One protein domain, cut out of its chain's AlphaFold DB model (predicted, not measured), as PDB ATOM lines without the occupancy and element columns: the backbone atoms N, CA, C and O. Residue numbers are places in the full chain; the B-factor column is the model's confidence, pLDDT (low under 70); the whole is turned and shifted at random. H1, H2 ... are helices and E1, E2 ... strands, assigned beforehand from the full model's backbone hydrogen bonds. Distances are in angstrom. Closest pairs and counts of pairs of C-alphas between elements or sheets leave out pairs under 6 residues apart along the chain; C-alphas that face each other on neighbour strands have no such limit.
ATOM      1  N   VAL A   9     245.660 212.834 195.100       85.50
ATOM      2  CA  VAL A   9     244.425 212.808 195.876       85.50
ATOM      3  C   VAL A   9     243.218 212.946 194.959       85.50
ATOM      4  O   VAL A   9     243.257 213.699 193.992       85.50
ATOM      5  N   GLY A  10     242.138 212.229 195.251       88.44
ATOM      6  CA  GLY A  10     240.886 212.406 194.525       88.44
ATOM      7  C   GLY A  10     239.740 211.584 195.080       88.44
ATOM      8  O   GLY A  10     239.862 210.931 196.122       88.44
ATOM      9  N   ALA A  11     238.611 211.616 194.381       90.44
ATOM     10  CA  ALA A  11     237.359 211.085 194.893       90.44
ATOM     11  C   ALA A  11     236.549 210.336 193.838       90.44
ATOM     12  O   ALA A  11     236.478 210.713 192.673       90.44
ATOM     13  N   ILE A  12     235.863 209.291 194.285       90.62
ATOM     14  CA  ILE A  12     234.849 208.582 193.517       90.62
ATOM     15  C   ILE A  12     233.488 209.033 194.012       90.62
ATOM     16  O   ILE A  12     233.047 208.666 195.102       90.62
ATOM     17  N   LEU A  13     232.811 209.818 193.190       93.38
ATOM     18  CA  LEU A  13     231.464 210.271 193.484       93.38
ATOM     19  C   LEU A  13     230.464 209.295 192.891       93.38
ATOM     20  O   LEU A  13     230.625 208.896 191.737       93.38
ATOM     21  N   TYR A  14     229.434 208.949 193.654       92.94
ATOM     22  CA  TYR A  14     228.300 208.181 193.159       92.94
ATOM     23  C   TYR A  14     226.973 208.847 193.506       92.94
ATOM     24  O   TYR A  14     226.852 209.496 194.542       92.94
ATOM     25  N   ASN A  15     225.975 208.671 192.649       92.94
ATOM     26  CA  ASN A  15     224.614 209.137 192.911       92.94
ATOM     27  C   ASN A  15     223.704 207.984 193.375       92.94
ATOM     28  O   ASN A  15     224.111 206.820 193.418       92.94
ATOM     29  N   ASP A  16     222.446 208.296 193.687       89.69
ATOM     30  CA  ASP A  16     221.465 207.319 194.193       89.69
ATOM     31  C   ASP A  16     221.059 206.261 193.154       89.69
ATOM     32  O   ASP A  16     220.449 205.246 193.484       89.69
ATOM     33  N   GLN A  17     221.426 206.470 191.888       89.50
ATOM     34  CA  GLN A  17     221.237 205.503 190.806       89.50
ATOM     35  C   GLN A  17     222.443 204.563 190.645       89.50
ATOM     36  O   GLN A  17     222.427 203.691 189.775       89.50
ATOM     37  N   GLY A  18     223.488 204.723 191.466       87.75
ATOM     38  CA  GLY A  18     224.736 203.964 191.364       87.75
ATOM     39  C   GLY A  18     225.601 204.355 190.167       87.75
ATOM     40  O   GLY A  18     226.479 203.590 189.762       87.75
ATOM     41  N   GLU A  19     225.355 205.525 189.582       90.69
ATOM     42  CA  GLU A  19     226.217 206.099 188.552       90.69
ATOM     43  C   GLU A  19     227.418 206.773 189.206       90.69
ATOM     44  O   GLU A  19     227.311 207.291 190.314       90.69
ATOM     45  N   VAL A  20     228.553 206.783 188.512       90.25
ATOM     46  CA  VAL A  20     229.825 207.325 188.995       90.25
ATOM     47  C   VAL A  20     230.226 208.544 188.174       90.25
ATOM     48  O   VAL A  20     230.085 208.535 186.950       90.25
ATOM     49  N   CYS A  21     230.701 209.600 188.836       91.06
ATOM     50  CA  CYS A  21     231.115 210.825 188.159       91.06
ATOM     51  C   CYS A  21     232.524 210.670 187.587       91.06
ATOM     52  O   CYS A  21     233.458 210.318 188.309       91.06
ATOM     53  N   PHE A  22     232.676 210.993 186.308       87.38
ATOM     54  CA  PHE A  22     233.969 211.119 185.647       87.38
ATOM     55  C   PHE A  22     234.129 212.517 185.060       87.38
ATOM     56  O   PHE A  22     233.151 213.142 184.643       87.38
ATOM     57  N   VAL A  23     235.378 212.959 184.980       85.88
ATOM     58  CA  VAL A  23     235.797 214.223 184.373       85.88
ATOM     59  C   VAL A  23     236.676 213.947 183.157       85.88
ATOM     60  O   VAL A  23     237.537 213.061 183.186       85.88
ATOM     61  N   GLN A  24     236.434 214.678 182.072       83.00
ATOM     62  CA  GLN A  24     237.194 214.609 180.829       83.00
ATOM     63  C   GLN A  24     238.287 215.671 180.861       83.00
ATOM     64  O   GLN A  24     237.996 216.867 180.782       83.00
ATOM     65  N   LYS A  25     239.543 215.236 180.974       77.12
ATOM     66  CA  LYS A  25     240.706 216.125 181.073       77.12
ATOM     67  C   LYS A  25     241.498 216.139 179.770       77.12
ATOM     68  O   LYS A  25     241.574 215.135 179.051       77.12
ATOM     69  N   ASN A  26     242.143 217.267 179.491       68.06
ATOM     70  CA  ASN A  26     243.095 217.369 178.390       68.06
ATOM     71  C   ASN A  26     244.456 216.788 178.806       68.06
ATOM     72  O   ASN A  26     245.197 217.411 179.564       68.06
ATOM     73  N   SER A  27     244.830 215.614 178.287       57.09
ATOM     74  CA  SER A  27     246.087 214.959 178.693       57.09
ATOM     75  C   SER A  27     247.365 215.646 178.177       57.09
ATOM     76  O   SER A  27     248.473 215.229 178.527       57.09
ATOM     77  N   ASN A  28     247.242 216.698 177.354       51.28
ATOM     78  CA  ASN A  28     248.379 217.463 176.836       51.28
ATOM     79  C   ASN A  28     248.888 218.549 177.808       51.28
ATOM     80  O   ASN A  28     249.942 219.142 177.550       51.28
ATOM     81  N   LEU A  29     248.193 218.815 178.920       48.78
ATOM     82  CA  LEU A  29     248.642 219.786 179.918       48.78
ATOM     83  C   LEU A  29     249.788 219.205 180.766       48.78
ATOM     84  O   LEU A  29     249.675 218.184 181.444       48.78
ATOM     85  N   LYS A  30     250.959 219.854 180.730       36.84
ATOM     86  CA  LYS A  30     252.086 219.500 181.610       36.84
ATOM     87  C   LYS A  30     251.674 219.737 183.065       36.84
ATOM     88  O   LYS A  30     251.551 220.883 183.468       36.84
ATOM     89  N   GLY A  31     251.543 218.665 183.844       39.31
ATOM     90  CA  GLY A  31     251.146 218.735 185.256       39.31
ATOM     91  C   GLY A  31     249.744 218.194 185.528       39.31
ATOM     92  O   GLY A  31     249.457 217.879 186.679       39.31
ATOM     93  N   SER A  32     248.928 217.960 184.489       40.62
ATOM     94  CA  SER A  32     247.679 217.204 184.612       40.62
ATOM     95  C   SER A  32     248.018 215.720 184.763       40.62
ATOM     96  O   SER A  32     247.973 214.920 183.821       40.62
ATOM     97  N   TYR A  33     248.448 215.333 185.960       43.56
ATOM     98  CA  TYR A  33     248.526 213.932 186.330       43.56
ATOM     99  C   TYR A  33     247.098 213.449 186.547       43.56
ATOM    100  O   TYR A  33     246.620 213.381 187.674       43.56
ATOM    101  N   SER A  34     246.424 213.106 185.450       46.59
ATOM    102  CA  SER A  34     245.308 212.179 185.520       46.59
ATOM    103  C   SER A  34     245.880 210.877 186.062       46.59
ATOM    104  O   SER A  34     246.565 210.098 185.399       46.59
ATOM    105  N   VAL A  35     245.729 210.706 187.355       44.84
ATOM    106  CA  VAL A  35     245.758 209.399 187.953       44.84
ATOM    107  C   VAL A  35     244.374 208.851 187.678       44.84
ATOM    108  O   VAL A  35     243.389 209.496 188.010       44.84
ATOM    109  N   LEU A  36     244.327 207.669 187.064       50.56
ATOM    110  CA  LEU A  36     243.093 207.007 186.640       50.56
ATOM    111  C   LEU A  36     242.540 207.508 185.294       50.56
ATOM    112  O   LEU A  36     241.334 207.671 185.168       50.56
ATOM    113  N   ASP A  37     243.383 207.615 184.251       53.94
ATOM    114  CA  ASP A  37     242.939 207.484 182.847       53.94
ATOM    115  C   ASP A  37     242.285 206.105 182.662       53.94
ATOM    116  O   ASP A  37     242.929 205.117 182.267       53.94
ATOM    117  N   LEU A  38     241.013 206.016 183.033       54.69
ATOM    118  CA  LEU A  38     240.268 204.770 183.096       54.69
ATOM    119  C   LEU A  38     239.674 204.440 181.740       54.69
ATOM    120  O   LEU A  38     239.614 203.261 181.390       54.69
ATOM    121  N   LEU A  39     239.299 205.464 180.966       50.69
ATOM    122  CA  LEU A  39     238.579 205.296 179.713       50.69
ATOM    123  C   LEU A  39     239.215 206.106 178.590       50.69
ATOM    124  O   LEU A  39     239.196 207.335 178.596       50.69
ATOM    125  N   HIS A  40     239.694 205.392 177.573       51.16
ATOM    126  CA  HIS A  40     239.737 205.928 176.216       51.16
ATOM    127  C   HIS A  40     238.355 205.706 175.609       51.16
ATOM    128  O   HIS A  40     238.192 204.808 174.782       51.16
ATOM    129  N   LEU A  41     237.333 206.440 176.067       44.66
ATOM    130  CA  LEU A  41     236.064 206.435 175.342       44.66
ATOM    131  C   LEU A  41     236.397 206.856 173.910       44.66
ATOM    132  O   LEU A  41     237.052 207.875 173.710       44.66
ATOM    133  N   LYS A  42     236.080 205.998 172.934       38.19
ATOM    134  CA  LYS A  42     236.340 206.275 171.523       38.19
ATOM    135  C   LYS A  42     235.556 207.522 171.148       38.19
ATOM    136  O   LYS A  42     234.401 207.406 170.757       38.19
ATOM    137  N   ASP A  43     236.196 208.675 171.219       38.72
ATOM    138  CA  ASP A  43     235.789 209.798 170.411       38.72
ATOM    139  C   ASP A  43     236.991 210.426 169.726       38.72
ATOM    140  O   ASP A  43     238.109 210.491 170.237       38.72
ATOM    141  N   HIS A  44     236.757 210.723 168.461       42.88
ATOM    142  CA  HIS A  44     237.761 211.060 167.478       42.88
ATOM    143  C   HIS A  44     238.217 212.507 167.658       42.88
ATOM    144  O   HIS A  44     237.551 213.423 167.185       42.88
ATOM    145  N   SER A  45     239.404 212.726 168.211       39.62
ATOM    146  CA  SER A  45     240.149 213.956 167.952       39.62
ATOM    147  C   SER A  45     241.654 213.696 168.031       39.62
ATOM    148  O   SER A  45     242.118 212.699 168.583       39.62
ATOM    149  N   ALA A  46     242.435 214.549 167.373       43.34
ATOM    150  CA  ALA A  46     243.894 214.474 167.348       43.34
ATOM    151  C   ALA A  46     244.534 214.794 168.720       43.34
ATOM    152  O   ALA A  46     245.753 214.679 168.865       43.34
ATOM    153  N   ASP A  47     243.708 215.136 169.712       50.88
ATOM    154  CA  ASP A  47     244.070 215.443 171.084       50.88
ATOM    155  C   ASP A  47     243.678 214.264 171.981       50.88
ATOM    156  O   ASP A  47     242.572 213.735 171.916       50.88
ATOM    157  N   LYS A  48     244.616 213.778 172.796       55.50
ATOM    158  CA  LYS A  48     244.361 212.652 173.698       55.50
ATOM    159  C   LYS A  48     243.514 213.149 174.869       55.50
ATOM    160  O   LYS A  48     244.048 213.654 175.850       55.50
ATOM    161  N   GLU A  49     242.206 213.030 174.766       64.75
ATOM    162  CA  GLU A  49     241.303 213.274 175.887       64.75
ATOM    163  C   GLU A  49     241.085 211.972 176.664       64.75
ATOM    164  O   GLU A  49     241.006 210.887 176.078       64.75
ATOM    165  N   SER A  50     241.019 212.066 177.989       72.31
ATOM    166  CA  SER A  50     240.821 210.913 178.862       72.31
ATOM    167  C   SER A  50     239.813 211.213 179.960       72.31
ATOM    168  O   SER A  50     239.707 212.339 180.447       72.31
ATOM    169  N   TRP A  51     239.059 210.181 180.342       78.88
ATOM    170  CA  TRP A  51     238.133 210.254 181.465       78.88
ATOM    171  C   TRP A  51     238.773 209.668 182.715       78.88
ATOM    172  O   TRP A  51     239.310 208.552 182.688       78.88
ATOM    173  N   SER A  52     238.678 210.422 183.804       80.25
ATOM    174  CA  SER A  52     239.251 210.094 185.107       80.25
ATOM    175  C   SER A  52     238.298 210.460 186.237       80.25
ATOM    176  O   SER A  52     237.255 211.074 186.007       80.25
ATOM    177  N   PHE A  53     238.623 210.032 187.453       85.50
ATOM    178  CA  PHE A  53     237.948 210.546 188.639       85.50
ATOM    179  C   PHE A  53     238.432 211.962 188.953       85.50
ATOM    180  O   PHE A  53     239.586 212.274 188.639       85.50
ATOM    181  N   PRO A  54     237.589 212.801 189.578       87.50
ATOM    182  CA  PRO A  54     238.025 214.113 190.009       87.50
ATOM    183  C   PRO A  54     239.170 214.012 191.025       87.50
ATOM    184  O   PRO A  54     239.143 213.153 191.917       87.50
ATOM    185  N   GLY A  55     240.179 214.865 190.870       85.75
ATOM    186  CA  GLY A  55     241.362 214.871 191.728       85.75
ATOM    187  C   GLY A  55     242.654 215.328 191.055       85.75
ATOM    188  O   GLY A  55     242.798 215.316 189.827       85.75
ATOM    189  N   GLY A  56     243.648 215.609 191.890       79.12
ATOM    190  CA  GLY A  56     244.876 216.290 191.512       79.12
ATOM    191  C   GLY A  56     246.090 215.876 192.339       79.12
ATOM    192  O   GLY A  56     246.100 214.898 193.093       79.12
ATOM    193  N   MET A  57     247.188 216.603 192.142       78.12
ATOM    194  CA  MET A  57     248.402 216.396 192.932       78.12
ATOM    195  C   MET A  57     248.151 216.837 194.368       78.12
ATOM    196  O   MET A  57     247.750 217.969 194.591       78.12
ATOM    197  N   PHE A  58     248.453 215.980 195.336       75.19
ATOM    198  CA  PHE A  58     248.373 216.332 196.745       75.19
ATOM    199  C   PHE A  58     249.419 217.399 197.088       75.19
ATOM    200  O   PHE A  58     250.616 217.193 196.856       75.19
ATOM    201  N   ILE A  59     248.960 218.520 197.640       69.25
ATOM    202  CA  ILE A  59     249.798 219.632 198.090       69.25
ATOM    203  C   ILE A  59     249.495 219.846 199.571       69.25
ATOM    204  O   ILE A  59     248.534 220.520 199.931       69.25
ATOM    205  N   ASP A  60     250.329 219.280 200.438       65.56
ATOM    206  CA  ASP A  60     250.358 219.688 201.840       65.56
ATOM    207  C   ASP A  60     251.283 220.903 201.974       65.56
ATOM    208  O   ASP A  60     252.357 220.934 201.374       65.56
ATOM    209  N   GLY A  61     250.900 221.895 202.777       53.69
ATOM    210  CA  GLY A  61     251.726 223.072 203.066       53.69
ATOM    211  C   GLY A  61     253.070 222.743 203.732       53.69
ATOM    212  O   GLY A  61     253.925 223.621 203.824       53.69
ATOM    213  N   ASN A  62     253.261 221.491 204.168       49.41
ATOM    214  CA  ASN A  62     254.525 220.943 204.667       49.41
ATOM    215  C   ASN A  62     255.347 220.200 203.600       49.41
ATOM    216  O   ASN A  62     256.532 219.952 203.807       49.41
ATOM    217  N   ILE A  63     254.744 219.844 202.461       49.69
ATOM    218  CA  ILE A  63     255.455 219.240 201.337       49.69
ATOM    219  C   ILE A  63     256.026 220.388 200.511       49.69
ATOM    220  O   ILE A  63     255.332 221.009 199.701       49.69
ATOM    221  N   GLU A  64     257.312 220.680 200.702       44.56
ATOM    222  CA  GLU A  64     258.025 221.552 199.778       44.56
ATOM    223  C   GLU A  64     257.946 220.930 198.379       44.56
ATOM    224  O   GLU A  64     258.519 219.871 198.108       44.56
ATOM    225  N   ILE A  65     257.213 221.582 197.470       46.84
ATOM    226  CA  ILE A  65     257.272 221.264 196.046       46.84
ATOM    227  C   ILE A  65     258.667 221.689 195.590       46.84
ATOM    228  O   ILE A  65     258.889 222.824 195.169       46.84
ATOM    229  N   GLY A  66     259.634 220.785 195.745       43.31
ATOM    230  CA  GLY A  66     261.008 221.028 195.345       43.31
ATOM    231  C   GLY A  66     261.054 221.455 193.880       43.31
ATOM    232  O   GLY A  66     260.329 220.922 193.035       43.31
ATOM    233  N   ASN A  67     261.932 222.406 193.560       40.22
ATOM    234  CA  ASN A  67     262.252 222.772 192.181       40.22
ATOM    235  C   ASN A  67     262.952 221.591 191.485       40.22
ATOM    236  O   ASN A  67     264.164 221.602 191.341       40.22
ATOM    237  N   GLY A  68     262.215 220.541 191.113       43.09
ATOM    238  CA  GLY A  68     262.652 219.402 190.293       43.09
ATOM    239  C   GLY A  68     263.785 218.509 190.829       43.09
ATOM    240  O   GLY A  68     263.917 217.383 190.341       43.09
ATOM    241  N   ASP A  69     264.566 218.963 191.812       39.69
ATOM    242  CA  ASP A  69     265.894 218.421 192.114       39.69
ATOM    243  C   ASP A  69     266.082 217.947 193.569       39.69
ATOM    244  O   ASP A  69     267.007 217.172 193.823       39.69
ATOM    245  N   GLU A  70     265.203 218.305 194.513       39.03
ATOM    246  CA  GLU A  70     265.336 217.908 195.929       39.03
ATOM    247  C   GLU A  70     264.370 216.778 196.319       39.03
ATOM    248  O   GLU A  70     263.200 216.878 195.965       39.03
ATOM    249  N   PRO A  71     264.827 215.676 196.958       42.47
ATOM    250  CA  PRO A  71     263.991 214.533 197.339       42.47
ATOM    251  C   PRO A  71     262.918 214.891 198.369       42.47
ATOM    252  O   PRO A  71     263.252 215.153 199.516       42.47
ATOM    253  N   ILE A  72     261.641 214.786 197.992       50.31
ATOM    254  CA  ILE A  72     260.544 214.671 198.966       50.31
ATOM    255  C   ILE A  72     260.584 213.256 199.562       50.31
ATOM    256  O   ILE A  72     260.593 212.258 198.820       50.31
ATOM    257  N   ASP A  73     260.638 213.166 200.890       48.62
ATOM    258  CA  ASP A  73     260.621 211.895 201.607       48.62
ATOM    259  C   ASP A  73     259.259 211.205 201.415       48.62
ATOM    260  O   ASP A  73     258.199 211.762 201.692       48.62
ATOM    261  N   ASN A  74     259.271 209.989 200.863       53.22
ATOM    262  CA  ASN A  74     258.038 209.264 200.533       53.22
ATOM    263  C   ASN A  74     257.468 208.500 201.735       53.22
ATOM    264  O   ASN A  74     256.415 207.875 201.582       53.22
ATOM    265  N   ASP A  75     258.132 208.561 202.891       56.59
ATOM    266  CA  ASP A  75     257.753 207.836 204.103       56.59
ATOM    267  C   ASP A  75     256.918 208.685 205.082       56.59
ATOM    268  O   ASP A  75     256.338 208.137 206.022       56.59
ATOM    269  N   GLU A  76     256.772 209.996 204.852       63.91
ATOM    270  CA  GLU A  76     255.930 210.845 205.706       63.91
ATOM    271  C   GLU A  76     254.450 210.518 205.516       63.91
ATOM    272  O   GLU A  76     253.991 210.521 204.378       63.91
ATOM    273  N   PRO A  77     253.666 210.218 206.563       69.88
ATOM    274  CA  PRO A  77     252.249 209.884 206.426       69.88
ATOM    275  C   PRO A  77     251.471 211.002 205.712       69.88
ATOM    276  O   PRO A  77     251.698 212.176 205.971       69.88
ATOM    277  N   ILE A  78     250.551 210.632 204.810       77.44
ATOM    278  CA  ILE A  78     249.615 211.607 204.237       77.44
ATOM    279  C   ILE A  78     248.584 211.893 205.322       77.44
ATOM    280  O   ILE A  78     247.941 210.957 205.806       77.44
ATOM    281  N   ASP A  79     248.441 213.159 205.697       84.88
ATOM    282  CA  ASP A  79     247.363 213.585 206.579       84.88
ATOM    283  C   ASP A  79     246.022 213.404 205.852       84.88
ATOM    284  O   ASP A  79     245.757 214.024 204.820       84.88
ATOM    285  N   ILE A  80     245.193 212.497 206.373       87.56
ATOM    286  CA  ILE A  80     243.924 212.118 205.748       87.56
ATOM    287  C   ILE A  80     242.900 213.251 205.826       87.56
ATOM    288  O   ILE A  80     242.100 213.373 204.905       87.56
ATOM    289  N   GLU A  81     242.930 214.096 206.859       89.00
ATOM    290  CA  GLU A  81     242.006 215.233 206.967       89.00
ATOM    291  C   GLU A  81     242.366 216.315 205.943       89.00
ATOM    292  O   GLU A  81     241.490 216.868 205.273       89.00
ATOM    293  N   VAL A  82     243.665 216.568 205.752       88.75
ATOM    294  CA  VAL A  82     244.156 217.482 204.706       88.75
ATOM    295  C   VAL A  82     243.845 216.926 203.317       88.75
ATOM    296  O   VAL A  82     243.365 217.660 202.454       88.75
ATOM    297  N   ALA A  83     244.060 215.625 203.103       88.69
ATOM    298  CA  ALA A  83     243.738 214.966 201.841       88.69
ATOM    299  C   ALA A  83     242.229 214.957 201.555       88.69
ATOM    300  O   ALA A  83     241.837 215.187 200.416       88.69
ATOM    301  N   GLU A  84     241.375 214.736 202.557       93.00
ATOM    302  CA  GLU A  84     239.917 214.798 202.388       93.00
ATOM    303  C   GLU A  84     239.489 216.204 201.969       93.00
ATOM    304  O   GLU A  84     238.742 216.358 201.003       93.00
ATOM    305  N   LYS A  85     240.011 217.233 202.644       92.38
ATOM    306  CA  LYS A  85     239.722 218.625 202.298       92.38
ATOM    307  C   LYS A  85     240.146 218.949 200.866       92.38
ATOM    308  O   LYS A  85     239.358 219.514 200.119       92.38
ATOM    309  N   GLN A  86     241.352 218.548 200.469       90.81
ATOM    310  CA  GLN A  86     241.805 218.770 199.101       90.81
ATOM    311  C   GLN A  86     240.956 217.983 198.088       90.81
ATOM    312  O   GLN A  86     240.607 218.517 197.044       90.81
ATOM    313  N   ALA A  87     240.568 216.740 198.390       90.94
ATOM    314  CA  ALA A  87     239.676 215.968 197.525       90.94
ATOM    315  C   ALA A  87     238.315 216.658 197.326       90.94
ATOM    316  O   ALA A  87     237.767 216.607 196.228       90.94
ATOM    317  N   LEU A  88     237.772 217.299 198.367       93.12
ATOM    318  CA  LEU A  88     236.541 218.091 198.283       93.12
ATOM    319  C   LEU A  88     236.714 219.334 197.402       93.12
ATOM    320  O   LEU A  88     235.845 219.604 196.573       93.12
ATOM    321  N   ASP A  89     237.832 220.050 197.551       90.81
ATOM    322  CA  ASP A  89     238.147 221.229 196.736       90.81
ATOM    323  C   ASP A  89     238.259 220.849 195.246       90.81
ATOM    324  O   ASP A  89     237.608 221.464 194.402       90.81
ATOM    325  N   GLU A  90     238.981 219.766 194.937       90.00
ATOM    326  CA  GLU A  90     239.109 219.210 193.581       90.00
ATOM    327  C   GLU A  90     237.747 218.753 193.034       90.00
ATOM    328  O   GLU A  90     237.399 219.022 191.893       90.00
ATOM    329  N   VAL A  91     236.909 218.092 193.837       91.62
ATOM    330  CA  VAL A  91     235.557 217.706 193.403       91.62
ATOM    331  C   VAL A  91     234.723 218.928 193.024       91.62
ATOM    332  O   VAL A  91     234.090 218.930 191.961       91.62
ATOM    333  N   LEU A  92     234.717 219.956 193.869       91.12
ATOM    334  CA  LEU A  92     233.955 221.172 193.620       91.12
ATOM    335  C   LEU A  92     234.457 221.892 192.365       91.12
ATOM    336  O   LEU A  92     233.647 222.362 191.567       91.12
ATOM    337  N   GLU A  93     235.773 221.946 192.175       87.56
ATOM    338  CA  GLU A  93     236.404 222.547 191.003       87.56
ATOM    339  C   GLU A  93     236.104 221.774 189.724       87.56
ATOM    340  O   GLU A  93     235.587 222.324 188.754       87.56
ATOM    341  N   GLU A  94     236.325 220.468 189.740       87.75
ATOM    342  CA  GLU A  94     236.290 219.676 188.521       87.75
ATOM    343  C   GLU A  94     234.878 219.255 188.097       87.75
ATOM    344  O   GLU A  94     234.656 218.856 186.951       87.75
ATOM    345  N   THR A  95     233.905 219.321 189.009       90.44
ATOM    346  CA  THR A  95     232.538 218.835 188.756       90.44
ATOM    347  C   THR A  95     231.442 219.838 189.096       90.44
ATOM    348  O   THR A  95     230.307 219.656 188.644       90.44
ATOM    349  N   GLY A  96     231.733 220.874 189.888       91.38
ATOM    350  CA  GLY A  96     230.721 221.780 190.437       91.38
ATOM    351  C   GLY A  96     229.766 221.124 191.441       91.38
ATOM    352  O   GLY A  96     228.716 221.696 191.731       91.38
ATOM    353  N   LEU A  97     230.076 219.916 191.925       92.50
ATOM    354  CA  LEU A  97     229.278 219.209 192.923       92.50
ATOM    355  C   LEU A  97     229.767 219.555 194.331       92.50
ATOM    356  O   LEU A  97     230.952 219.447 194.630       92.50
ATOM    357  N   GLU A  98     228.835 219.919 195.205       93.00
ATOM    358  CA  GLU A  98     229.100 220.092 196.632       93.00
ATOM    359  C   GLU A  98     228.873 218.757 197.350       93.00
ATOM    360  O   GLU A  98     227.805 218.151 197.235       93.00
ATOM    361  N   VAL A  99     229.892 218.284 198.067       92.88
ATOM    362  CA  VAL A  99     229.860 217.021 198.810       92.88
ATOM    363  C   VAL A  99     230.124 217.321 200.279       92.88
ATOM    364  O   VAL A  99     231.145 217.914 200.611       92.88
ATOM    365  N   ASP A 100     229.224 216.898 201.163       86.88
ATOM    366  CA  ASP A 100     229.340 217.201 202.597       86.88
ATOM    367  C   ASP A 100     230.505 216.462 203.263       86.88
ATOM    368  O   ASP A 100     231.132 216.969 204.195       86.88
ATOM    369  N   LYS A 101     230.751 215.222 202.831       89.06
ATOM    370  CA  LYS A 101     231.759 214.346 203.421       89.06
ATOM    371  C   LYS A 101     232.210 213.272 202.446       89.06
ATOM    372  O   LYS A 101     231.391 212.693 201.728       89.06
ATOM    373  N   LEU A 102     233.494 212.940 202.500       93.50
ATOM    374  CA  LEU A 102     234.053 211.807 201.788       93.50
ATOM    375  C   LEU A 102     234.477 210.703 202.769       93.50
ATOM    376  O   LEU A 102     234.742 210.912 203.950       93.50
ATOM    377  N   GLU A 103     234.515 209.468 202.287       91.50
ATOM    378  CA  GLU A 103     235.008 208.324 203.046       91.50
ATOM    379  C   GLU A 103     236.293 207.806 202.423       91.50
ATOM    380  O   GLU A 103     236.366 207.625 201.210       91.50
ATOM    381  N   LEU A 104     237.295 207.509 203.248       89.12
ATOM    382  CA  LEU A 104     238.531 206.908 202.767       89.12
ATOM    383  C   LEU A 104     238.242 205.549 202.109       89.12
ATOM    384  O   LEU A 104     237.686 204.647 202.742       89.12
ATOM    385  N   LEU A 105     238.636 205.404 200.842       84.50
ATOM    386  CA  LEU A 105     238.515 204.160 200.085       84.50
ATOM    387  C   LEU A 105     239.861 203.438 199.983       84.50
ATOM    388  O   LEU A 105     239.922 202.229 200.210       84.50
ATOM    389  N   LEU A 106     240.925 204.161 199.626       79.88
ATOM    390  CA  LEU A 106     242.285 203.635 199.511       79.88
ATOM    391  C   LEU A 106     243.308 204.674 199.960       79.88
ATOM    392  O   LEU A 106     243.207 205.839 199.590       79.88
ATOM    393  N   ASP A 107     244.346 204.221 200.646       78.00
ATOM    394  CA  ASP A 107     245.559 204.975 200.929       78.00
ATOM    395  C   ASP A 107     246.812 204.172 200.521       78.00
ATOM    396  O   ASP A 107     246.842 202.937 200.503       78.00
ATOM    397  N   GLY A 108     247.872 204.876 200.123       69.81
ATOM    398  CA  GLY A 108     249.192 204.287 199.878       69.81
ATOM    399  C   GLY A 108     249.549 204.053 198.405       69.81
ATOM    400  O   GLY A 108     249.155 204.801 197.515       69.81
ATOM    401  N   ASN A 109     250.387 203.044 198.137       64.06
ATOM    402  CA  ASN A 109     251.091 202.849 196.852       64.06
ATOM    403  C   ASN A 109     250.277 202.137 195.754       64.06
ATOM    404  O   ASN A 109     250.849 201.602 194.800       64.06
ATOM    405  N   ASN A 110     248.951 202.111 195.884       59.16
ATOM    406  CA  ASN A 110     248.055 201.361 194.995       59.16
ATOM    407  C   ASN A 110     247.345 202.246 193.968       59.16
ATOM    408  O   ASN A 110     246.407 201.812 193.301       59.16
ATOM    409  N   ILE A 111     247.809 203.481 193.831       62.22
ATOM    410  CA  ILE A 111     247.349 204.424 192.827       62.22
ATOM    411  C   ILE A 111     248.314 204.357 191.637       62.22
ATOM    412  O   ILE A 111     249.506 204.134 191.820       62.22
ATOM    413  N   PHE A 112     247.841 204.484 190.396       59.09
ATOM    414  CA  PHE A 112     248.694 204.326 189.207       59.09
ATOM    415  C   PHE A 112     248.614 205.550 188.296       59.09
ATOM    416  O   PHE A 112     247.527 206.050 188.020       59.09
ATOM    417  N   ASP A 113     249.770 205.999 187.802       59.25
ATOM    418  CA  ASP A 113     249.827 207.022 186.753       59.25
ATOM    419  C   ASP A 113     249.469 206.450 185.366       59.25
ATOM    420  O   ASP A 113     249.293 205.239 185.175       59.25
ATOM    421  N   ASN A 114     249.434 207.324 184.361       56.12
ATOM    422  CA  ASN A 114     249.161 206.958 182.968       56.12
ATOM    423  C   ASN A 114     250.167 205.962 182.372       56.12
ATOM    424  O   ASN A 114     249.796 205.165 181.500       56.12
ATOM    425  N   GLU A 115     251.396 205.939 182.897       58.19
ATOM    426  CA  GLU A 115     252.469 204.992 182.564       58.19
ATOM    427  C   GLU A 115     252.381 203.673 183.366       58.19
ATOM    428  O   GLU A 115     253.284 202.836 183.288       58.19
ATOM    429  N   GLN A 116     251.300 203.460 184.127       57.94
ATOM    430  CA  GLN A 116     251.058 202.301 184.997       57.94
ATOM    431  C   GLN A 116     252.095 202.107 186.110       57.94
ATOM    432  O   GLN A 116     252.267 200.988 186.626       57.94
ATOM    433  N   LYS A 117     252.797 203.174 186.489       61.56
ATOM    434  CA  LYS A 117     253.738 203.159 187.601       61.56
ATOM    435  C   LYS A 117     252.969 203.435 188.889       61.56
ATOM    436  O   LYS A 117     252.212 204.406 188.926       61.56
ATOM    437  N   PRO A 118     253.217 202.653 189.956       60.91
ATOM    438  CA  PRO A 118     252.623 202.940 191.248       60.91
ATOM    439  C   PRO A 118     252.999 204.362 191.664       60.91
ATOM    440  O   PRO A 118     254.131 204.837 191.451       60.91
ATOM    441  N   ARG A 119     251.999 205.047 192.180       66.44
ATOM    442  CA  ARG A 119     252.000 206.361 192.781       66.44
ATOM    443  C   ARG A 119     251.444 206.182 194.177       66.44
ATOM    444  O   ARG A 119     250.566 205.354 194.418       66.44
ATOM    445  N   ARG A 120     251.998 206.964 195.082       74.44
ATOM    446  CA  ARG A 120     251.392 207.148 196.377       74.44
ATOM    447  C   ARG A 120     250.170 208.036 196.199       74.44
ATOM    448  O   ARG A 120     250.218 208.978 195.410       74.44
ATOM    449  N   GLY A 121     249.103 207.754 196.919       77.69
ATOM    450  CA  GLY A 121     248.009 208.695 197.007       77.69
ATOM    451  C   GLY A 121     246.865 208.196 197.862       77.69
ATOM    452  O   GLY A 121     246.952 207.128 198.473       77.69
ATOM    453  N   VAL A 122     245.817 209.004 197.899       84.25
ATOM    454  CA  VAL A 122     244.612 208.763 198.679       84.25
ATOM    455  C   VAL A 122     243.413 208.897 197.757       84.25
ATOM    456  O   VAL A 122     243.310 209.841 196.979       84.25
ATOM    457  N   LEU A 123     242.522 207.918 197.816       85.75
ATOM    458  CA  LEU A 123     241.281 207.916 197.068       85.75
ATOM    459  C   LEU A 123     240.134 207.829 198.057       85.75
ATOM    460  O   LEU A 123     240.110 206.946 198.920       85.75
ATOM    461  N   PHE A 124     239.178 208.725 197.895       90.56
ATOM    462  CA  PHE A 124     237.971 208.751 198.694       90.56
ATOM    463  C   PHE A 124     236.746 208.324 197.885       90.56
ATOM    464  O   PHE A 124     236.803 208.167 196.665       90.56
ATOM    465  N   VAL A 125     235.623 208.131 198.567       91.31
ATOM    466  CA  VAL A 125     234.323 207.839 197.968       91.31
ATOM    467  C   VAL A 125     233.227 208.652 198.656       91.31
ATOM    468  O   VAL A 125     233.236 208.779 199.878       91.31
ATOM    469  N   GLY A 126     232.277 209.192 197.896       92.81
ATOM    470  CA  GLY A 126     231.187 210.016 198.430       92.81
ATOM    471  C   GLY A 126     229.893 209.856 197.644       92.81
ATOM    472  O   GLY A 126     229.927 209.729 196.420       92.81
ATOM    473  N   ASN A 127     228.758 209.848 198.348       93.25
ATOM    474  CA  ASN A 127     227.446 209.967 197.713       93.25
ATOM    475  C   ASN A 127     227.130 211.449 197.506       93.25
ATOM    476  O   ASN A 127     227.343 212.251 198.415       93.25
ATOM    477  N   VAL A 128     226.626 211.804 196.331       93.44
ATOM    478  CA  VAL A 128     226.191 213.171 196.050       93.44
ATOM    479  C   VAL A 128     225.039 213.184 195.058       93.44
ATOM    480  O   VAL A 128     225.019 212.454 194.064       93.44
ATOM    481  N   SER A 129     224.073 214.056 195.332       86.69
ATOM    482  CA  SER A 129     222.963 214.344 194.432       86.69
ATOM    483  C   SER A 129     223.282 215.568 193.574       86.69
ATOM    484  O   SER A 129     223.957 216.495 194.016       86.69
ATOM    485  N   GLY A 130     222.783 215.595 192.341       88.94
ATOM    486  CA  GLY A 130     222.954 216.738 191.449       88.94
ATOM    487  C   GLY A 130     223.466 216.348 190.071       88.94
ATOM    488  O   GLY A 130     223.645 215.175 189.739       88.94
ATOM    489  N   ARG A 131     223.672 217.364 189.237       89.50
ATOM    490  CA  ARG A 131     224.228 217.208 187.895       89.50
ATOM    491  C   ARG A 131     225.578 217.921 187.850       89.50
ATOM    492  O   ARG A 131     225.587 219.110 188.169       89.50
ATOM    493  N   PRO A 132     226.660 217.250 187.415       90.69
ATOM    494  CA  PRO A 132     227.940 217.903 187.238       90.69
ATOM    495  C   PRO A 132     227.786 219.091 186.293       90.69
ATOM    496  O   PRO A 132     227.104 219.009 185.261       90.69
ATOM    497  N   LYS A 133     228.383 220.210 186.677       86.00
ATOM    498  CA  LYS A 133     228.355 221.456 185.927       86.00
ATOM    499  C   LYS A 133     229.687 222.161 186.129       86.00
ATOM    500  O   LYS A 133     229.926 222.732 187.186       86.00
ATOM    501  N   LEU A 134     230.504 222.157 185.082       76.50
ATOM    502  CA  LEU A 134     231.766 222.889 185.068       76.50
ATOM    503  C   LEU A 134     231.527 224.374 185.334       76.50
ATOM    504  O   LEU A 134     230.569 224.962 184.798       76.50
ATOM    505  N   ARG A 135     232.391 224.985 186.145       72.62
ATOM    506  CA  ARG A 135     232.366 226.434 186.316       72.62
ATOM    507  C   ARG A 135     233.029 227.088 185.094       72.62
ATOM    508  O   ARG A 135     233.913 226.493 184.481       72.62
ATOM    509  N   PRO A 136     232.584 228.287 184.681       63.16
ATOM    510  CA  PRO A 136     233.139 228.976 183.513       63.16
ATOM    511  C   PRO A 136     234.657 229.208 183.562       63.16
ATOM    512  O   PRO A 136     235.294 229.276 182.514       63.16
ATOM    513  N   GLU A 137     235.220 229.354 184.757       69.38
ATOM    514  CA  GLU A 137     236.645 229.562 185.024       69.38
ATOM    515  C   GLU A 137     237.516 228.317 184.792       69.38
ATOM    516  O   GLU A 137     238.696 228.470 184.485       69.38
ATOM    517  N   ASP A 138     236.929 227.118 184.826       65.06
ATOM    518  CA  ASP A 138     237.637 225.835 184.682       65.06
ATOM    519  C   ASP A 138     237.704 225.372 183.200       65.06
ATOM    520  O   ASP A 138     238.251 224.316 182.855       65.06
ATOM    521  N   VAL A 139     237.152 226.190 182.287       56.81
ATOM    522  CA  VAL A 139     237.084 225.956 180.834       56.81
ATOM    523  C   VAL A 139     238.477 226.128 180.213       56.81
ATOM    524  O   VAL A 139     238.857 227.200 179.744       56.81
ATOM    525  N   GLY A 140     239.253 225.048 180.205       59.88
ATOM    526  CA  GLY A 140     240.594 224.996 179.611       59.88
ATOM    527  C   GLY A 140     241.388 223.758 180.022       59.88
ATOM    528  O   GLY A 140     242.173 223.247 179.222       59.88
ATOM    529  N   GLU A 141     241.130 223.244 181.226       68.75
ATOM    530  CA  GLU A 141     241.750 222.015 181.741       68.75
ATOM    531  C   GLU A 141     240.773 220.831 181.732       68.75
ATOM    532  O   GLU A 141     241.169 219.687 181.474       68.75
ATOM    533  N   ILE A 142     239.481 221.128 181.913       75.38
ATOM    534  CA  ILE A 142     238.393 220.154 181.992       75.38
ATOM    535  C   ILE A 142     237.369 220.468 180.910       75.38
ATOM    536  O   ILE A 142     236.854 221.580 180.802       75.38
ATOM    537  N   HIS A 143     237.111 219.477 180.066       78.88
ATOM    538  CA  HIS A 143     236.238 219.614 178.905       78.88
ATOM    539  C   HIS A 143     234.798 219.231 179.249       78.88
ATOM    540  O   HIS A 143     233.855 219.791 178.689       78.88
ATOM    541  N   ASP A 144     234.626 218.271 180.160       84.94
ATOM    542  CA  ASP A 144     233.316 217.743 180.524       84.94
ATOM    543  C   ASP A 144     233.340 217.033 181.887       84.94
ATOM    544  O   ASP A 144     234.383 216.555 182.332       84.94
ATOM    545  N   ALA A 145     232.175 216.921 182.523       88.06
ATOM    546  CA  ALA A 145     231.957 216.129 183.730       88.06
ATOM    547  C   ALA A 145     230.578 215.460 183.656       88.06
ATOM    548  O   ALA A 145     229.567 216.123 183.402       88.06
ATOM    549  N   LYS A 146     230.515 214.136 183.840       89.75
ATOM    550  CA  LYS A 146     229.289 213.351 183.614       89.75
ATOM    551  C   LYS A 146     229.171 212.145 184.538       89.75
ATOM    552  O   LYS A 146     230.165 211.559 184.958       89.75
ATOM    553  N   TRP A 147     227.924 211.752 184.785       90.81
ATOM    554  CA  TRP A 147     227.566 210.483 185.408       90.81
ATOM    555  C   TRP A 147     227.652 209.340 184.395       90.81
ATOM    556  O   TRP A 147     227.151 209.462 183.277       90.81
ATOM    557  N   PHE A 148     228.253 208.224 184.801       86.62
ATOM    558  CA  PHE A 148     228.336 206.992 184.022       86.62
ATOM    559  C   PHE A 148     227.857 205.812 184.853       86.62
ATOM    560  O   PHE A 148     228.318 205.608 185.980       86.62
ATOM    561  N   LYS A 149     227.015 204.949 184.286       85.06
ATOM    562  CA  LYS A 149     226.778 203.641 184.902       85.06
ATOM    563  C   LYS A 149     228.023 202.791 184.742       85.06
ATOM    564  O   LYS A 149     228.511 202.607 183.630       85.06
ATOM    565  N   LEU A 150     228.486 202.173 185.827       77.56
ATOM    566  CA  LEU A 150     229.641 201.268 185.773       77.56
ATOM    567  C   LEU A 150     229.444 200.099 184.787       77.56
ATOM    568  O   LEU A 150     230.425 199.549 184.294       77.56
ATOM    569  N   SER A 151     228.195 199.725 184.482       76.44
ATOM    570  CA  SER A 151     227.846 198.715 183.474       76.44
ATOM    571  C   SER A 151     227.962 199.201 182.025       76.44
ATOM    572  O   SER A 151     228.103 198.380 181.125       76.44
ATOM    573  N   GLU A 152     227.866 200.510 181.787       74.19
ATOM    574  CA  GLU A 152     227.989 201.129 180.456       74.19
ATOM    575  C   GLU A 152     229.453 201.372 180.075       74.19
ATOM    576  O   GLU A 152     229.776 201.625 178.915       74.19
ATOM    577  N   ILE A 153     230.356 201.248 181.048       72.62
ATOM    578  CA  ILE A 153     231.788 201.332 180.832       72.62
ATOM    579  C   ILE A 153     232.270 200.091 180.071       72.62
ATOM    580  O   ILE A 153     232.266 198.976 180.605       72.62
ATOM    581  N   ASP A 154     232.755 200.294 178.842       69.75
ATOM    582  CA  ASP A 154     233.376 199.237 178.043       69.75
ATOM    583  C   ASP A 154     234.635 198.704 178.746       69.75
ATOM    584  O   ASP A 154     235.698 199.330 178.796       69.75
ATOM    585  N   GLN A 155     234.506 197.486 179.267       68.75
ATOM    586  CA  GLN A 155     235.527 196.788 180.044       68.75
ATOM    587  C   GLN A 155     236.799 196.462 179.241       68.75
ATOM    588  O   GLN A 155     237.814 196.071 179.833       68.75
ATOM    589  N   SER A 156     236.760 196.578 177.910       66.44
ATOM    590  CA  SER A 156     237.931 196.425 177.042       66.44
ATOM    591  C   SER A 156     238.831 197.666 177.033       66.44
ATOM    592  O   SER A 156     240.029 197.543 176.777       66.44
ATOM    593  N   LEU A 157     238.284 198.837 177.378       64.38
ATOM    594  CA  LEU A 157     239.004 200.115 177.427       64.38
ATOM    595  C   LEU A 157     239.709 200.340 178.771       64.38
ATOM    596  O   LEU A 157     240.627 201.157 178.867       64.38
ATOM    597  N   ILE A 158     239.310 199.581 179.792       65.25
ATOM    598  CA  ILE A 158     239.848 199.663 181.148       65.25
ATOM    599  C   ILE A 158     241.162 198.889 181.224       65.25
ATOM    600  O   ILE A 158     241.214 197.669 181.012       65.25
ATOM    601  N   LYS A 159     242.242 199.580 181.604       64.31
ATOM    602  CA  LYS A 159     243.542 198.935 181.844       64.31
ATOM    603  C   LYS A 159     243.398 197.882 182.963       64.31
ATOM    604  O   LYS A 159     242.790 198.186 183.988       64.31
ATOM    605  N   PRO A 160     243.993 196.676 182.849       65.69
ATOM    606  CA  PRO A 160     243.784 195.578 183.805       65.69
ATOM    607  C   PRO A 160     243.970 195.940 185.286       65.69
ATOM    608  O   PRO A 160     243.203 195.480 186.121       65.69
ATOM    609  N   LYS A 161     244.935 196.812 185.609       65.00
ATOM    610  CA  LYS A 161     245.215 197.263 186.987       65.00
ATOM    611  C   LYS A 161     244.097 198.101 187.610       65.00
ATOM    612  O   LYS A 161     244.033 198.223 188.824       65.00
ATOM    613  N   PHE A 162     243.228 198.673 186.786       69.69
ATOM    614  CA  PHE A 162     242.090 199.452 187.242       69.69
ATOM    615  C   PHE A 162     240.799 198.645 187.339       69.69
ATOM    616  O   PHE A 162     239.846 199.116 187.949       69.69
ATOM    617  N   LYS A 163     240.761 197.428 186.783       71.56
ATOM    618  CA  LYS A 163     239.591 196.549 186.912       71.56
ATOM    619  C   LYS A 163     239.339 196.194 188.369       71.56
ATOM    620  O   LYS A 163     238.239 196.399 188.850       71.56
ATOM    621  N   GLU A 164     240.390 195.799 189.087       75.12
ATOM    622  CA  GLU A 164     240.291 195.489 190.516       75.12
ATOM    623  C   GLU A 164     239.822 196.700 191.335       75.12
ATOM    624  O   GLU A 164     238.991 196.562 192.228       75.12
ATOM    625  N   LEU A 165     240.313 197.900 191.009       75.25
ATOM    626  CA  LEU A 165     239.841 199.127 191.643       75.25
ATOM    627  C   LEU A 165     238.351 199.357 191.369       75.25
ATOM    628  O   LEU A 165     237.599 199.599 192.304       75.25
ATOM    629  N   LEU A 166     237.920 199.267 190.110       77.56
ATOM    630  CA  LEU A 166     236.521 199.484 189.738       77.56
ATOM    631  C   LEU A 166     235.583 198.426 190.320       77.56
ATOM    632  O   LEU A 166     234.456 198.759 190.674       77.56
ATOM    633  N   ASP A 167     236.041 197.185 190.468       79.56
ATOM    634  CA  ASP A 167     235.274 196.135 191.133       79.56
ATOM    635  C   ASP A 167     235.110 196.445 192.631       79.56
ATOM    636  O   ASP A 167     233.987 196.430 193.130       79.56
ATOM    637  N   ARG A 168     236.180 196.861 193.331       79.81
ATOM    638  CA  ARG A 168     236.094 197.315 194.737       79.81
ATOM    639  C   ARG A 168     235.161 198.515 194.904       79.81
ATOM    640  O   ARG A 168     234.418 198.604 195.880       79.81
ATOM    641  N   VAL A 169     235.207 199.445 193.956       80.62
ATOM    642  CA  VAL A 169     234.334 200.624 193.918       80.62
ATOM    643  C   VAL A 169     232.882 200.211 193.746       80.62
ATOM    644  O   VAL A 169     232.032 200.667 194.508       80.62
ATOM    645  N   ARG A 170     232.604 199.312 192.797       84.06
ATOM    646  CA  ARG A 170     231.265 198.769 192.566       84.06
ATOM    647  C   ARG A 170     230.719 198.117 193.833       84.06
ATOM    648  O   ARG A 170     229.653 198.511 194.293       84.06
ATOM    649  N   GLU A 171     231.477 197.205 194.440       86.19
ATOM    650  CA  GLU A 171     231.080 196.520 195.679       86.19
ATOM    651  C   GLU A 171     230.787 197.511 196.818       86.19
ATOM    652  O   GLU A 171     229.818 197.356 197.567       86.19
ATOM    653  N   ARG A 172     231.609 198.562 196.949       84.75
ATOM    654  CA  ARG A 172     231.424 199.599 197.972       84.75
ATOM    655  C   ARG A 172     230.152 200.415 197.738       84.75
ATOM    656  O   ARG A 172     229.413 200.637 198.697       84.75
ATOM    657  N   ILE A 173     229.901 200.841 196.500       85.19
ATOM    658  CA  ILE A 173     228.709 201.614 196.120       85.19
ATOM    659  C   ILE A 173     227.447 200.772 196.321       85.19
ATOM    660  O   ILE A 173     226.519 201.221 196.984       85.19
ATOM    661  N   GLU A 174     227.427 199.533 195.827       87.38
ATOM    662  CA  GLU A 174     226.282 198.624 195.966       87.38
ATOM    663  C   GLU A 174     225.926 198.384 197.435       87.38
ATOM    664  O   GLU A 174     224.756 198.460 197.818       87.38
ATOM    665  N   LYS A 175     226.938 198.167 198.284       86.75
ATOM    666  CA  LYS A 175     226.734 198.030 199.728       86.75
ATOM    667  C   LYS A 175     226.115 199.291 200.340       86.75
ATOM    668  O   LYS A 175     225.184 199.176 201.133       86.75
ATOM    669  N   ARG A 176     226.610 200.480 199.983       82.69
ATOM    670  CA  ARG A 176     226.094 201.756 200.505       82.69
ATOM    671  C   ARG A 176     224.670 202.040 200.043       82.69
ATOM    672  O   ARG A 176     223.830 202.394 200.863       82.69
ATOM    673  N   LEU A 177     224.368 201.799 198.770       84.38
ATOM    674  CA  LEU A 177     223.009 201.921 198.250       84.38
ATOM    675  C   LEU A 177     222.057 200.951 198.960       84.38
ATOM    676  O   LEU A 177     220.941 201.334 199.300       84.38
ATOM    677  N   ALA A 178     222.476 199.715 199.241       85.38
ATOM    678  CA  ALA A 178     221.657 198.775 200.006       85.38
ATOM    679  C   ALA A 178     221.380 199.262 201.442       85.38
ATOM    680  O   ALA A 178     220.265 199.107 201.937       85.38
ATOM    681  N   GLU A 179     222.366 199.873 202.107       83.00
ATOM    682  CA  GLU A 179     222.207 200.460 203.445       83.00
ATOM    683  C   GLU A 179     221.212 201.634 203.450       83.00
ATOM    684  O   GLU A 179     220.368 201.702 204.347       83.00
ATOM    685  N   ILE A 180     221.254 202.503 202.432       76.38
ATOM    686  CA  ILE A 180     220.311 203.623 202.260       76.38
ATOM    687  C   ILE A 180     218.883 203.091 202.068       76.38
ATOM    688  O   ILE A 180     217.992 203.417 202.853       76.38
ATOM    689  N   HIS A 181     218.679 202.182 201.109       70.88
ATOM    690  CA  HIS A 181     217.352 201.626 200.813       70.88
ATOM    691  C   HIS A 181     216.745 200.835 201.988       70.88
ATOM    692  O   HIS A 181     215.530 200.829 202.177       70.88
ATOM    693  N   VAL A 182     217.567 200.160 202.802       67.56
ATOM    694  CA  VAL A 182     217.096 199.457 204.010       67.56
ATOM    695  C   VAL A 182     216.776 200.434 205.148       67.56
ATOM    696  O   VAL A 182     215.860 200.174 205.934       67.56
ATOM    697  N   GLY A 183     217.501 201.552 205.247       57.78
ATOM    698  CA  GLY A 183     217.256 202.609 206.231       57.78
ATOM    699  C   GLY A 183     215.929 203.341 206.012       57.78
ATOM    700  O   GLY A 183     215.208 203.595 206.976       57.78
ATOM    701  N   GLU A 184     215.561 203.591 204.755       56.97
ATOM    702  CA  GLU A 184     214.294 204.240 204.381       56.97
ATOM    703  C   GLU A 184     213.061 203.332 204.570       56.97
ATOM    704  O   GLU A 184     211.932 203.810 204.663       56.97
ATOM    705  N   GLY A 185     213.264 202.016 204.702       46.44
ATOM    706  CA  GLY A 185     212.208 201.013 204.876       46.44
ATOM    707  C   GLY A 185     211.754 200.742 206.320       46.44
ATOM    708  O   GLY A 185     211.013 199.784 206.542       46.44
TER     709      GLY A 185
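This is residues 9 to 185 of the 188 residues of the protein "Nudix hydrolase domain-containing protein" of Candidatus Magasanikbacteria bacterium (UniProt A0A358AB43). A twisted four-stranded sheet, E4 E1 E6 E5, has H1 crossing one face and the long H2 running along the opposite face, and a smaller sheet, E3 E2 E7, stands partly face to face with it, the two sets of strands crossed. Three long stretches hold no named element, residues 27 to 48, 58 to 79 and 128 to 141, and of the second of these residues 65 to 71 stick out. The printed part has 177 residues, with two named helices and seven named strands in the order E1 E2 E3 E4 H1 E5 E6 E7 H2; the class is mixed, helices and strands. The larger sheet is mixed and the smaller one antiparallel. The whole is compact, with a radius of gyration of the C-alphas of 16.2 A and spans of 57 by 40 by 35 A.

In the larger sheet, E1 is residues 9 to 14, beginning at C-alpha 9 (244.425, 212.808, 195.876), and E4 is residues 55 to 57. E5, residues 103 to 112, is 19.9 A long and bends by 93 degrees at residue 109; E6, residues 118 to 127, is 26.9 A long and bends by 59 degrees at residue 121. E2, residues 19 to 26, is 22.7 A long, E3 is residues 49 to 52, and E7, residues 142 to 149, is 20.4 A long. H1, residues 80 to 95, is 21.5 A long. H2, residues 160 to 184, is 37.0 A long and ends at C-alpha 184 (214.294, 204.240, 204.381).

In the larger sheet E1 and E6 are parallel, with N 12 and O 124 at 2.8 A. E4 and E1 are antiparallel, with N 9 and O 56 at 2.9 A; the hairpin E5 and E6 has N 123 and O 106 at 2.8 A. H1 runs across the strands at a height over the sheet of 6.6 A; its closest C-alphas to E1 are those of Ala 87 and Gly 10, 4.8 A apart. E4, H1 and E5 form a split strand-helix-strand unit, with E1 and E6 between its two strands and a right-handed crossover. H2, on the opposite face, runs along the strands at a height of 9.1 A. The two sheets make a sandwich, two sheets face to face, their facing parts 10.3 A centre to centre and their strands at 49 degrees. In the smaller sheet the hairpin E2 and E3 has N 23 and O 52 at 2.9 A, and the antiparallel E2 and E7 have N 20 and O 148 at 2.8 A. In H1 every O i to N i+4 pair is within hydrogen-bond range; in H2, 19 of 21 are.

The C-alphas of Asp 69 and Gly 185, the two farthest apart, are 57.9 A apart. The printed part has no cut. The links E2 to E3, E4 to H1 and E6 to E7 are long. The mean pLDDT of the printed part is 72.7, and 74 residues are under 70, among them residues 26 to 49 and 59 to 77.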